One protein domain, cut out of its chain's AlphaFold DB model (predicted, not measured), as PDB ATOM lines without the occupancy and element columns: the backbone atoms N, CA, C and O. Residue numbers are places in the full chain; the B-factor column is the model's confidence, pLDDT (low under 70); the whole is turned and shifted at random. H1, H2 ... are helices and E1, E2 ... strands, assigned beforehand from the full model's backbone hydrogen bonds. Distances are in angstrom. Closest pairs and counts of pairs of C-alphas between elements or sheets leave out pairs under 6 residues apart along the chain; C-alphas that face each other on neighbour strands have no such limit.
ATOM      1  N   PHE A   2     -33.436 -28.794 -41.587       92.62
ATOM      2  CA  PHE A   2     -34.284 -29.929 -42.010       92.62
ATOM      3  C   PHE A   2     -35.586 -30.066 -41.210       92.62
ATOM      4  O   PHE A   2     -36.589 -30.508 -41.763       92.62
ATOM      5  N   SER A   3     -35.601 -29.708 -39.922       93.44
ATOM      6  CA  SER A   3     -36.829 -29.671 -39.115       93.44
ATOM      7  C   SER A   3     -36.707 -28.706 -37.936       93.44
ATOM      8  O   SER A   3     -35.601 -28.485 -37.443       93.44
ATOM      9  N   GLY A   4     -37.840 -28.159 -37.481       93.12
ATOM     10  CA  GLY A   4     -37.891 -27.112 -36.454       93.12
ATOM     11  C   GLY A   4     -37.545 -25.726 -37.012       93.12
ATOM     12  O   GLY A   4     -37.611 -25.527 -38.221       93.12
ATOM     13  N   TRP A   5     -37.146 -24.784 -36.158       93.69
ATOM     14  CA  TRP A   5     -36.646 -23.463 -36.566       93.69
ATOM     15  C   TRP A   5     -35.565 -22.951 -35.605       93.69
ATOM     16  O   TRP A   5     -35.483 -23.395 -34.451       93.69
ATOM     17  N   LYS A   6     -34.727 -22.029 -36.088       93.38
ATOM     18  CA  LYS A   6     -33.690 -21.356 -35.295       93.38
ATOM     19  C   LYS A   6     -33.659 -19.860 -35.570       93.38
ATOM     20  O   LYS A   6     -33.892 -19.437 -36.695       93.38
ATOM     21  N   GLU A   7     -33.321 -19.086 -34.552       93.75
ATOM     22  CA  GLU A   7     -32.842 -17.722 -34.708       93.75
ATOM     23  C   GLU A   7     -31.316 -17.722 -34.612       93.75
ATOM     24  O   GLU A   7     -30.753 -18.127 -33.595       93.75
ATOM     25  N   THR A   8     -30.654 -17.241 -35.658       92.25
ATOM     26  CA  THR A   8     -29.197 -17.121 -35.707       92.25
ATOM     27  C   THR A   8     -28.810 -15.652 -35.673       92.25
ATOM     28  O   THR A   8     -29.407 -14.825 -36.368       92.25
ATOM     29  N   LEU A   9     -27.793 -15.329 -34.885       91.81
ATOM     30  CA  LEU A   9     -27.212 -14.001 -34.772       91.81
ATOM     31  C   LEU A   9     -25.747 -14.078 -35.213       91.81
ATOM     32  O   LEU A   9     -24.993 -14.899 -34.697       91.81
ATOM     33  N   LEU A  10     -25.363 -13.250 -36.181       92.00
ATOM     34  CA  LEU A  10     -24.023 -13.204 -36.755       92.00
ATOM     35  C   LEU A  10     -23.360 -11.852 -36.503       92.00
ATOM     36  O   LEU A  10     -23.980 -10.803 -36.692       92.00
ATOM     37  N   ILE A  11     -22.083 -11.890 -36.131       89.56
ATOM     38  CA  ILE A  11     -21.233 -10.711 -35.946       89.56
ATOM     39  C   ILE A  11     -19.968 -10.894 -36.781       89.56
ATOM     40  O   ILE A  11     -19.339 -11.956 -36.754       89.56
ATOM     41  N   ASP A  12     -19.591  -9.840 -37.503       88.38
ATOM     42  CA  ASP A  12     -18.366  -9.821 -38.293       88.38
ATOM     43  C   ASP A  12     -17.123 -10.112 -37.434       88.38
ATOM     44  O   ASP A  12     -17.018  -9.687 -36.280       88.38
ATOM     45  N   LYS A  13     -16.154 -10.814 -38.029       84.06
ATOM     46  CA  LYS A  13     -14.860 -11.165 -37.423       84.06
ATOM     47  C   LYS A  13     -14.176  -9.964 -36.756       84.06
ATOM     48  O   LYS A  13     -13.702 -10.089 -35.630       84.06
ATOM     49  N   VAL A  14     -14.095  -8.818 -37.437       80.31
ATOM     50  CA  VAL A  14     -13.364  -7.633 -36.956       80.31
ATOM     51  C   VAL A  14     -14.110  -6.999 -35.792       80.31
ATOM     52  O   VAL A  14     -13.509  -6.676 -34.766       80.31
ATOM     53  N   ALA A  15     -15.434  -6.883 -35.913       76.62
ATOM     54  CA  ALA A  15     -16.268  -6.392 -34.825       76.62
ATOM     55  C   ALA A  15     -16.157  -7.303 -33.591       76.62
ATOM     56  O   ALA A  15     -15.968  -6.810 -32.481       76.62
ATOM     57  N   GLY A  16     -16.180  -8.625 -33.768       69.94
ATOM     58  CA  GLY A  16     -16.102  -9.570 -32.659       69.94
ATOM     59  C   GLY A  16     -14.733  -9.673 -31.981       69.94
ATOM     60  O   GLY A  16     -14.675  -9.900 -30.774       69.94
ATOM     61  N   GLN A  17     -13.631  -9.393 -32.687       70.62
ATOM     62  CA  GLN A  17     -12.305  -9.280 -32.063       70.62
ATOM     63  C   GLN A  17     -12.246  -8.159 -31.014       70.62
ATOM     64  O   GLN A  17     -11.579  -8.306 -29.991       70.62
ATOM     65  N   THR A  18     -12.984  -7.063 -31.221       65.50
ATOM     66  CA  THR A  18     -13.048  -5.955 -30.248       65.50
ATOM     67  C   THR A  18     -13.828  -6.302 -28.980       65.50
ATOM     68  O   THR A  18     -13.742  -5.589 -27.981       65.50
ATOM     69  N   LEU A  19     -14.580  -7.406 -28.998       65.12
ATOM     70  CA  LEU A  19     -15.472  -7.791 -27.915       65.12
ATOM     71  C   LEU A  19     -14.782  -8.582 -26.795       65.12
ATOM     72  O   LEU A  19     -15.455  -8.928 -25.826       65.12
ATOM     73  N   PHE A  20     -13.464  -8.840 -26.896       59.69
ATOM     74  CA  PHE A  20     -12.661  -9.578 -25.901       59.69
ATOM     75  C   PHE A  20     -13.416 -10.784 -25.327       59.69
ATOM     76  O   PHE A  20     -13.484 -10.993 -24.115       59.69
ATOM     77  N   LEU A  21     -14.045 -11.560 -26.213       59.06
ATOM     78  CA  LEU A  21     -15.029 -12.569 -25.829       59.06
ATOM     79  C   LEU A  21     -14.439 -13.792 -25.104       59.06
ATOM     80  O   LEU A  21     -15.212 -14.645 -24.675       59.06
ATOM     81  N   GLY A  22     -13.123 -13.827 -24.888       48.00
ATOM     82  CA  GLY A  22     -12.388 -14.834 -24.123       48.00
ATOM     83  C   GLY A  22     -11.069 -15.196 -24.809       48.00
ATOM     84  O   GLY A  22     -10.966 -15.124 -26.029       48.00
ATOM     85  N   ASN A  23     -10.061 -15.598 -24.026       46.06
ATOM     86  CA  ASN A  23      -8.823 -16.214 -24.539       46.06
ATOM     87  C   ASN A  23      -9.022 -17.701 -24.902       46.06
ATOM     88  O   ASN A  23      -8.097 -18.360 -25.376       46.06
ATOM     89  N   GLU A  24     -10.222 -18.243 -24.678       49.31
ATOM     90  CA  GLU A  24     -10.619 -19.568 -25.138       49.31
ATOM     91  C   GLU A  24     -11.046 -19.441 -26.603       49.31
ATOM     92  O   GLU A  24     -12.099 -18.892 -26.914       49.31
ATOM     93  N   ALA A  25     -10.183 -19.905 -27.504       53.81
ATOM     94  CA  ALA A  25     -10.143 -19.585 -28.935       53.81
ATOM     95  C   ALA A  25     -11.403 -19.899 -29.783       53.81
ATOM     96  O   ALA A  25     -11.342 -19.783 -31.005       53.81
ATOM     97  N   ALA A  26     -12.534 -20.290 -29.187       62.59
ATOM     98  CA  ALA A  26     -13.739 -20.694 -29.912       62.59
ATOM     99  C   ALA A  26     -15.083 -20.311 -29.259       62.59
ATOM    100  O   ALA A  26     -16.112 -20.445 -29.919       62.59
ATOM    101  N   TYR A  27     -15.118 -19.839 -28.005       68.56
ATOM    102  CA  TYR A  27     -16.377 -19.613 -27.282       68.56
ATOM    103  C   TYR A  27     -16.357 -18.342 -26.443       68.56
ATOM    104  O   TYR A  27     -15.304 -17.799 -26.120       68.56
ATOM    105  N   THR A  28     -17.550 -17.879 -26.077       73.38
ATOM    106  CA  THR A  28     -17.722 -16.758 -25.162       73.38
ATOM    107  C   THR A  28     -18.588 -17.123 -23.972       73.38
ATOM    108  O   THR A  28     -19.546 -17.881 -24.096       73.38
ATOM    109  N   HIS A  29     -18.276 -16.533 -22.820       75.19
ATOM    110  CA  HIS A  29     -19.126 -16.582 -21.630       75.19
ATOM    111  C   HIS A  29     -20.171 -15.456 -21.596       75.19
ATOM    112  O   HIS A  29     -20.803 -15.231 -20.563       75.19
ATOM    113  N   LEU A  30     -20.317 -14.702 -22.688       79.81
ATOM    114  CA  LEU A  30     -21.354 -13.691 -22.822       79.81
ATOM    115  C   LEU A  30     -22.736 -14.356 -22.855       79.81
ATOM    116  O   LEU A  30     -23.021 -15.165 -23.736       79.81
ATOM    117  N   ASP A  31     -23.609 -13.970 -21.926       85.00
ATOM    118  CA  ASP A  31     -25.037 -14.268 -22.020       85.00
ATOM    119  C   ASP A  31     -25.652 -13.350 -23.086       85.00
ATOM    120  O   ASP A  31     -25.835 -12.150 -22.865       85.00
ATOM    121  N   VAL A  32     -25.915 -13.910 -24.268       83.19
ATOM    122  CA  VAL A  32     -26.420 -13.161 -25.431       83.19
ATOM    123  C   VAL A  32     -27.865 -12.693 -25.224       83.19
ATOM    124  O   VAL A  32     -28.248 -11.658 -25.768       83.19
ATOM    125  N   ASP A  33     -28.646 -13.378 -24.385       84.12
ATOM    126  CA  ASP A  33     -30.018 -12.976 -24.060       84.12
ATOM    127  C   ASP A  33     -30.058 -11.890 -22.969       84.12
ATOM    128  O   ASP A  33     -31.065 -11.189 -22.815       84.12
ATOM    129  N   ARG A  34     -28.977 -11.742 -22.186       89.06
ATOM    130  CA  ARG A  34     -28.875 -10.801 -21.053       89.06
ATOM    131  C   ARG A  34     -27.499 -10.141 -20.962       89.06
ATOM    132  O   ARG A  34     -26.789 -10.257 -19.963       89.06
ATOM    133  N   VAL A  35     -27.149  -9.391 -22.000       87.38
ATOM    134  CA  VAL A  35     -25.865  -8.690 -22.094       87.38
ATOM    135  C   VAL A  35     -25.741  -7.574 -21.046       87.38
ATOM    136  O   VAL A  35     -26.521  -6.620 -21.030       87.38
ATOM    137  N   ASP A  36     -24.692  -7.638 -20.219       88.81
ATOM    138  CA  ASP A  36     -24.276  -6.524 -19.361       88.81
ATOM    139  C   ASP A  36     -23.495  -5.481 -20.178       88.81
ATOM    140  O   ASP A  36     -22.287  -5.597 -20.402       88.81
ATOM    141  N   MET A  37     -24.195  -4.435 -20.614       88.94
ATOM    142  CA  MET A  37     -23.625  -3.350 -21.420       88.94
ATOM    143  C   MET A  37     -22.681  -2.416 -20.645       88.94
ATOM    144  O   MET A  37     -21.996  -1.612 -21.277       88.94
ATOM    145  N   TYR A  38     -22.620  -2.499 -19.309       89.44
ATOM    146  CA  TYR A  38     -21.613  -1.789 -18.510       89.44
ATOM    147  C   TYR A  38     -20.306  -2.571 -18.462       89.44
ATOM    148  O   TYR A  38     -19.228  -1.981 -18.525       89.44
ATOM    149  N   LYS A  39     -20.402  -3.902 -18.388       85.56
ATOM    150  CA  LYS A  39     -19.247  -4.798 -18.471       85.56
ATOM    151  C   LYS A  39     -18.685  -4.884 -19.894       85.56
ATOM    152  O   LYS A  39     -17.470  -4.973 -20.053       85.56
ATOM    153  N   TYR A  40     -19.544  -4.815 -20.914       84.19
ATOM    154  CA  TYR A  40     -19.176  -4.944 -22.329       84.19
ATOM    155  C   TYR A  40     -19.667  -3.752 -23.177       84.19
ATOM    156  O   TYR A  40     -20.460  -3.931 -24.102       84.19
ATOM    157  N   PRO A  41     -19.198  -2.517 -22.915       86.88
ATOM    158  CA  PRO A  41     -19.712  -1.319 -23.584       86.88
ATOM    159  C   PRO A  41     -19.468  -1.304 -25.099       86.88
ATOM    160  O   PRO A  41     -20.219  -0.662 -25.830       86.88
ATOM    161  N   ALA A  42     -18.470  -2.044 -25.593       82.62
ATOM    162  CA  ALA A  42     -18.202  -2.179 -27.024       82.62
ATOM    163  C   ALA A  42     -19.387  -2.792 -27.798       82.62
ATOM    164  O   ALA A  42     -19.633  -2.392 -28.935       82.62
ATOM    165  N   LEU A  43     -20.175  -3.682 -27.172       84.31
ATOM    166  CA  LEU A  43     -21.345  -4.318 -27.794       84.31
ATOM    167  C   LEU A  43     -22.435  -3.322 -28.197       84.31
ATOM    168  O   LEU A  43     -23.221  -3.619 -29.091       84.31
ATOM    169  N   GLN A  44     -22.470  -2.133 -27.588       86.62
ATOM    170  CA  GLN A  44     -23.475  -1.110 -27.895       86.62
ATOM    171  C   GLN A  44     -23.373  -0.595 -29.338       86.62
ATOM    172  O   GLN A  44     -24.368  -0.139 -29.893       86.62
ATOM    173  N   ASN A  45     -22.184  -0.682 -29.945       86.81
ATOM    174  CA  ASN A  45     -21.903  -0.156 -31.284       86.81
ATOM    175  C   ASN A  45     -21.628  -1.255 -32.321       86.81
ATOM    176  O   ASN A  45     -21.273  -0.949 -33.461       86.81
ATOM    177  N   VAL A  46     -21.757  -2.531 -31.950       86.00
ATOM    178  CA  VAL A  46     -21.497  -3.642 -32.869       86.00
ATOM    179  C   VAL A  46     -22.683  -3.846 -33.801       86.00
ATOM    180  O   VAL A  46     -23.823  -3.997 -33.368       86.00
ATOM    181  N   THR A  47     -22.398  -3.890 -35.103       89.00
ATOM    182  CA  THR A  47     -23.382  -4.315 -36.101       89.00
ATOM    183  C   THR A  47     -23.520  -5.829 -36.054       89.00
ATOM    184  O   THR A  47     -22.525  -6.554 -36.098       89.00
ATOM    185  N   TRP A  48     -24.759  -6.295 -35.987       89.88
ATOM    186  CA  TRP A  48     -25.093  -7.707 -36.009       89.88
ATOM    187  C   TRP A  48     -26.212  -7.992 -37.002       89.88
ATOM    188  O   TRP A  48     -27.035  -7.130 -37.315       89.88
ATOM    189  N   HIS A  49     -26.246  -9.229 -37.481       92.81
ATOM    190  CA  HIS A  49     -27.256  -9.720 -38.407       92.81
ATOM    191  C   HIS A  49     -28.062 -10.817 -37.726       92.81
ATOM    192  O   HIS A  49     -27.483 -11.776 -37.228       92.81
ATOM    193  N   LYS A  50     -29.389 -10.692 -37.711       93.50
ATOM    194  CA  LYS A  50     -30.286 -11.736 -37.203       93.50
ATOM    195  C   LYS A  50     -31.054 -12.365 -38.352       93.50
ATOM    196  O   LYS A  50     -31.572 -11.656 -39.212       93.50
ATOM    197  N   MET A  51     -31.151 -13.685 -38.332       94.25
ATOM    198  CA  MET A  51     -31.937 -14.464 -39.280       94.25
ATOM    199  C   MET A  51     -32.832 -15.453 -38.539       94.25
ATOM    200  O   MET A  51     -32.455 -15.983 -37.496       94.25
ATOM    201  N   HIS A  52     -34.015 -15.689 -39.094       95.19
ATOM    202  CA  HIS A  52     -34.902 -16.781 -38.711       95.19
ATOM    203  C   HIS A  52     -34.796 -17.852 -39.794       95.19
ATOM    204  O   HIS A  52     -34.959 -17.535 -40.970       95.19
ATOM    205  N   VAL A  53     -34.457 -19.077 -39.402       94.75
ATOM    206  CA  VAL A  53     -34.107 -20.180 -40.302       94.75
ATOM    207  C   VAL A  53     -35.120 -21.306 -40.137       94.75
ATOM    208  O   VAL A  53     -35.220 -21.916 -39.065       94.75
ATOM    209  N   GLU A  54     -35.839 -21.615 -41.211       95.19
ATOM    210  CA  GLU A  54     -36.912 -22.609 -41.266       95.19
ATOM    211  C   GLU A  54     -36.517 -23.843 -42.095       95.19
ATOM    212  O   GLU A  54     -35.477 -23.856 -42.762       95.19
ATOM    213  N   PRO A  55     -37.290 -24.945 -42.051       95.88
ATOM    214  CA  PRO A  55     -36.984 -26.132 -42.839       95.88
ATOM    215  C   PRO A  55     -36.936 -25.813 -44.338       95.88
ATOM    216  O   PRO A  55     -37.892 -25.291 -44.900       95.88
ATOM    217  N   GLY A  56     -35.831 -26.180 -44.989       95.38
ATOM    218  CA  GLY A  56     -35.549 -25.843 -46.386       95.38
ATOM    219  C   GLY A  56     -34.534 -24.712 -46.561       95.38
ATOM    220  O   GLY A  56     -33.877 -24.668 -47.600       95.38
ATOM    221  N   ASP A  57     -34.322 -23.876 -45.542       95.19
ATOM    222  CA  ASP A  57     -33.373 -22.769 -45.629       95.19
ATOM    223  C   ASP A  57     -31.917 -23.234 -45.514       95.19
ATOM    224  O   ASP A  57     -31.566 -24.121 -44.718       95.19
ATOM    225  N   CYS A  58     -31.057 -22.564 -46.278       92.56
ATOM    226  CA  CYS A  58     -29.604 -22.661 -46.214       92.56
ATOM    227  C   CYS A  58     -29.030 -21.253 -46.049       92.56
ATOM    228  O   CYS A  58     -29.405 -20.342 -46.784       92.56
ATOM    229  N   TYR A  59     -28.089 -21.092 -45.126       92.56
ATOM    230  CA  TYR A  59     -27.349 -19.849 -44.940       92.56
ATOM    231  C   TYR A  59     -25.852 -20.134 -44.916       92.56
ATOM    232  O   TYR A  59     -25.413 -21.245 -44.612       92.56
ATOM    233  N   PHE A  60     -25.077 -19.121 -45.283       92.62
ATOM    234  CA  PHE A  60     -23.625 -19.163 -45.271       92.62
ATOM    235  C   PHE A  60     -23.120 -18.345 -44.086       92.62
ATOM    236  O   PHE A  60     -23.487 -17.179 -43.944       92.62
ATOM    237  N   VAL A  61     -22.280 -18.958 -43.253       92.19
ATOM    238  CA  VAL A  61     -21.551 -18.264 -42.190       92.19
ATOM    239  C   VAL A  61     -20.149 -17.974 -42.718       92.19
ATOM    240  O   VAL A  61     -19.405 -18.924 -42.982       92.19
ATOM    241  N   PRO A  62     -19.775 -16.698 -42.918       90.62
ATOM    242  CA  PRO A  62     -18.443 -16.372 -43.397       90.62
ATOM    243  C   PRO A  62     -17.356 -16.818 -42.413       90.62
ATOM    244  O   PRO A  62     -17.574 -16.932 -41.205       90.62
ATOM    245  N   TYR A  63     -16.162 -17.076 -42.944       86.75
ATOM    246  CA  TYR A  63     -15.052 -17.615 -42.165       86.75
ATOM    247  C   TYR A  63     -14.723 -16.734 -40.945       86.75
ATOM    248  O   TYR A  63     -14.543 -15.522 -41.071       86.75
ATOM    249  N   LYS A  64     -14.645 -17.367 -39.762       84.44
ATOM    250  CA  LYS A  64     -14.389 -16.746 -38.443       84.44
ATOM    251  C   LYS A  64     -15.415 -15.707 -37.974       84.44
ATOM    252  O   LYS A  64     -15.129 -14.950 -37.047       84.44
ATOM    253  N   TRP A  65     -16.598 -15.655 -38.577       89.50
ATOM    254  CA  TRP A  65     -17.685 -14.859 -38.019       89.50
ATOM    255  C   TRP A  65     -18.205 -15.496 -36.733       89.50
ATOM    256  O   TRP A  65     -18.267 -16.720 -36.606       89.50
ATOM    257  N   TYR A  66     -18.574 -14.654 -35.774       87.25
ATOM    258  CA  TYR A  66     -19.145 -15.116 -34.517       87.25
ATOM    259  C   TYR A  66     -20.617 -15.435 -34.740       87.25
ATOM    260  O   TYR A  66     -21.336 -14.643 -35.353       87.25
ATOM    261  N   GLN A  67     -21.054 -16.583 -34.231       89.75
ATOM    262  CA  GLN A  67     -22.424 -17.057 -34.372       89.75
ATOM    263  C   GLN A  67     -23.026 -17.385 -33.008       89.75
ATOM    264  O   GLN A  67     -22.394 -18.025 -32.168       89.75
ATOM    265  N   PHE A  68     -24.267 -16.962 -32.808       90.00
ATOM    266  CA  PHE A  68     -25.119 -17.395 -31.711       90.00
ATOM    267  C   PHE A  68     -26.386 -18.011 -32.290       90.00
ATOM    268  O   PHE A  68     -26.948 -17.496 -33.254       90.00
ATOM    269  N   GLU A  69     -26.822 -19.119 -31.706       89.75
ATOM    270  CA  GLU A  69     -27.918 -19.930 -32.220       89.75
ATOM    271  C   GLU A  69     -28.932 -20.161 -31.104       89.75
ATOM    272  O   GLU A  69     -28.646 -20.864 -30.134       89.75
ATOM    273  N   ASN A  70     -30.134 -19.615 -31.261       89.44
ATOM    274  CA  ASN A  70     -31.265 -19.911 -30.396       89.44
ATOM    275  C   ASN A  70     -32.240 -20.822 -31.143       89.44
ATOM    276  O   ASN A  70     -32.655 -20.535 -32.262       89.44
ATOM    277  N   SER A  71     -32.581 -21.961 -30.552       85.94
ATOM    278  CA  SER A  71     -33.418 -22.968 -31.206       85.94
ATOM    279  C   SER A  71     -34.823 -22.976 -30.618       85.94
ATOM    280  O   SER A  71     -35.012 -22.696 -29.439       85.94
ATOM    281  N   SER A  72     -35.811 -23.355 -31.431       74.81
ATOM    282  CA  SER A  72     -37.185 -23.518 -30.952       74.81
ATOM    283  C   SER A  72     -37.267 -24.460 -29.741       74.81
ATOM    284  O   SER A  72     -36.499 -25.419 -29.650       74.81
ATOM    285  N   ASN A  73     -38.280 -24.293 -28.882       78.50
ATOM    286  CA  ASN A  73     -38.594 -25.225 -27.779       78.50
ATOM    287  C   ASN A  73     -39.089 -26.612 -28.257       78.50
ATOM    288  O   ASN A  73     -39.685 -27.369 -27.491       78.50
ATOM    289  N   THR A  74     -38.900 -26.941 -29.535       81.12
ATOM    290  CA  THR A  74     -39.311 -28.199 -30.160       81.12
ATOM    291  C   THR A  74     -38.093 -28.940 -30.716       81.12
ATOM    292  O   THR A  74     -36.954 -28.504 -30.574       81.12
ATOM    293  N   ARG A  75     -38.305 -30.104 -31.338       88.56
ATOM    294  CA  ARG A  75     -37.216 -30.857 -31.970       88.56
ATOM    295  C   ARG A  75     -36.685 -30.095 -33.189       88.56
ATOM    296  O   ARG A  75     -37.439 -29.848 -34.124       88.56
ATOM    297  N   ASN A  76     -35.379 -29.827 -33.206       91.62
ATOM    298  CA  ASN A  76     -34.686 -29.182 -34.322       91.62
ATOM    299  C   ASN A  76     -33.659 -30.137 -34.955       91.62
ATOM    300  O   ASN A  76     -32.961 -30.856 -34.239       91.62
ATOM    301  N   LEU A  77     -33.545 -30.130 -36.285       93.19
ATOM    302  CA  LEU A  77     -32.505 -30.838 -37.039       93.19
ATOM    303  C   LEU A  77     -31.897 -29.894 -38.075       93.19
ATOM    304  O   LEU A  77     -32.564 -29.477 -39.020       93.19
ATOM    305  N   ALA A  78     -30.609 -29.602 -37.922       91.75
ATOM    306  CA  ALA A  78     -29.814 -28.829 -38.867       91.75
ATOM    307  C   ALA A  78     -28.563 -29.623 -39.250       91.75
ATOM    308  O   ALA A  78     -28.044 -30.385 -38.439       91.75
ATOM    309  N   VAL A  79     -28.085 -29.420 -40.474       91.56
ATOM    310  CA  VAL A  79     -26.818 -29.964 -40.969       91.56
ATOM    311  C   VAL A  79     -25.993 -28.781 -41.442       91.56
ATOM    312  O   VAL A  79     -26.511 -27.938 -42.177       91.56
ATOM    313  N   SER A  80     -24.745 -28.712 -40.997       90.12
ATOM    314  CA  SER A  80     -23.766 -27.730 -41.448       90.12
ATOM    315  C   SER A  80     -22.688 -28.423 -42.273       90.12
ATOM    316  O   SER A  80     -22.327 -29.572 -42.018       90.12
ATOM    317  N   PHE A  81     -22.183 -27.709 -43.275       87.00
ATOM    318  CA  PHE A  81     -21.038 -28.128 -44.073       87.00
ATOM    319  C   PHE A  81     -19.908 -27.147 -43.797       87.00
ATOM    320  O   PHE A  81     -20.043 -25.956 -44.070       87.00
TER     321      PHE A  81
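What this domain is: This is residues 2 to 81 of the 244 residues of the protein "Cupin_8 domain-containing protein" of Ciona savignyi (UniProt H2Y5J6). With little regular structure, the domain is a small antiparallel sheet, ordered E2, E1, E3, among long loops, with short helices H1 and H2 beyond one end. The 80 printed residues run E1, H1, H2, E2, E3, class mixed, with 28 in named elements. The whole is only just compact, close to loose, with radius of gyration of the C-alphas 13.8 A and spans 37 by 26 by 23 A.

How they stand to each other: Inner strand E1, residues 6 to 11, is antiparallel to E2, residues 48 to 53, at 159 degrees; N 8 and O 51, 2.9 A apart, are within hydrogen-bond range. E1 is antiparallel to E3, residues 66 to 71, at 165 degrees, with N 9 and O 68 2.8 A apart. H1, residues 13 to 17, only grazes the sheet; its closest C-alphas to E3 are Lys 13 and Tyr 66, 6.5 A. H2, residues 41 to 45, is not on the sheet but near H1. The O i to N i+4 pair is within range in H1; H2 has 0 of 1, but 2 of 2 O i to N i+3.

Where its parts are: E1 spans 16.4 A from C-alpha 6 at (-33.690, -21.356, -35.295), E2 16.0 A, and E3 16.6 A to C-alpha 71 at (-33.418, -22.968, -31.206).

The domain as a whole: The printed part has no cut. Links H1 to H2 and E2 to E3 are long. Residues 16 and 18 to 27 have pLDDT under 70.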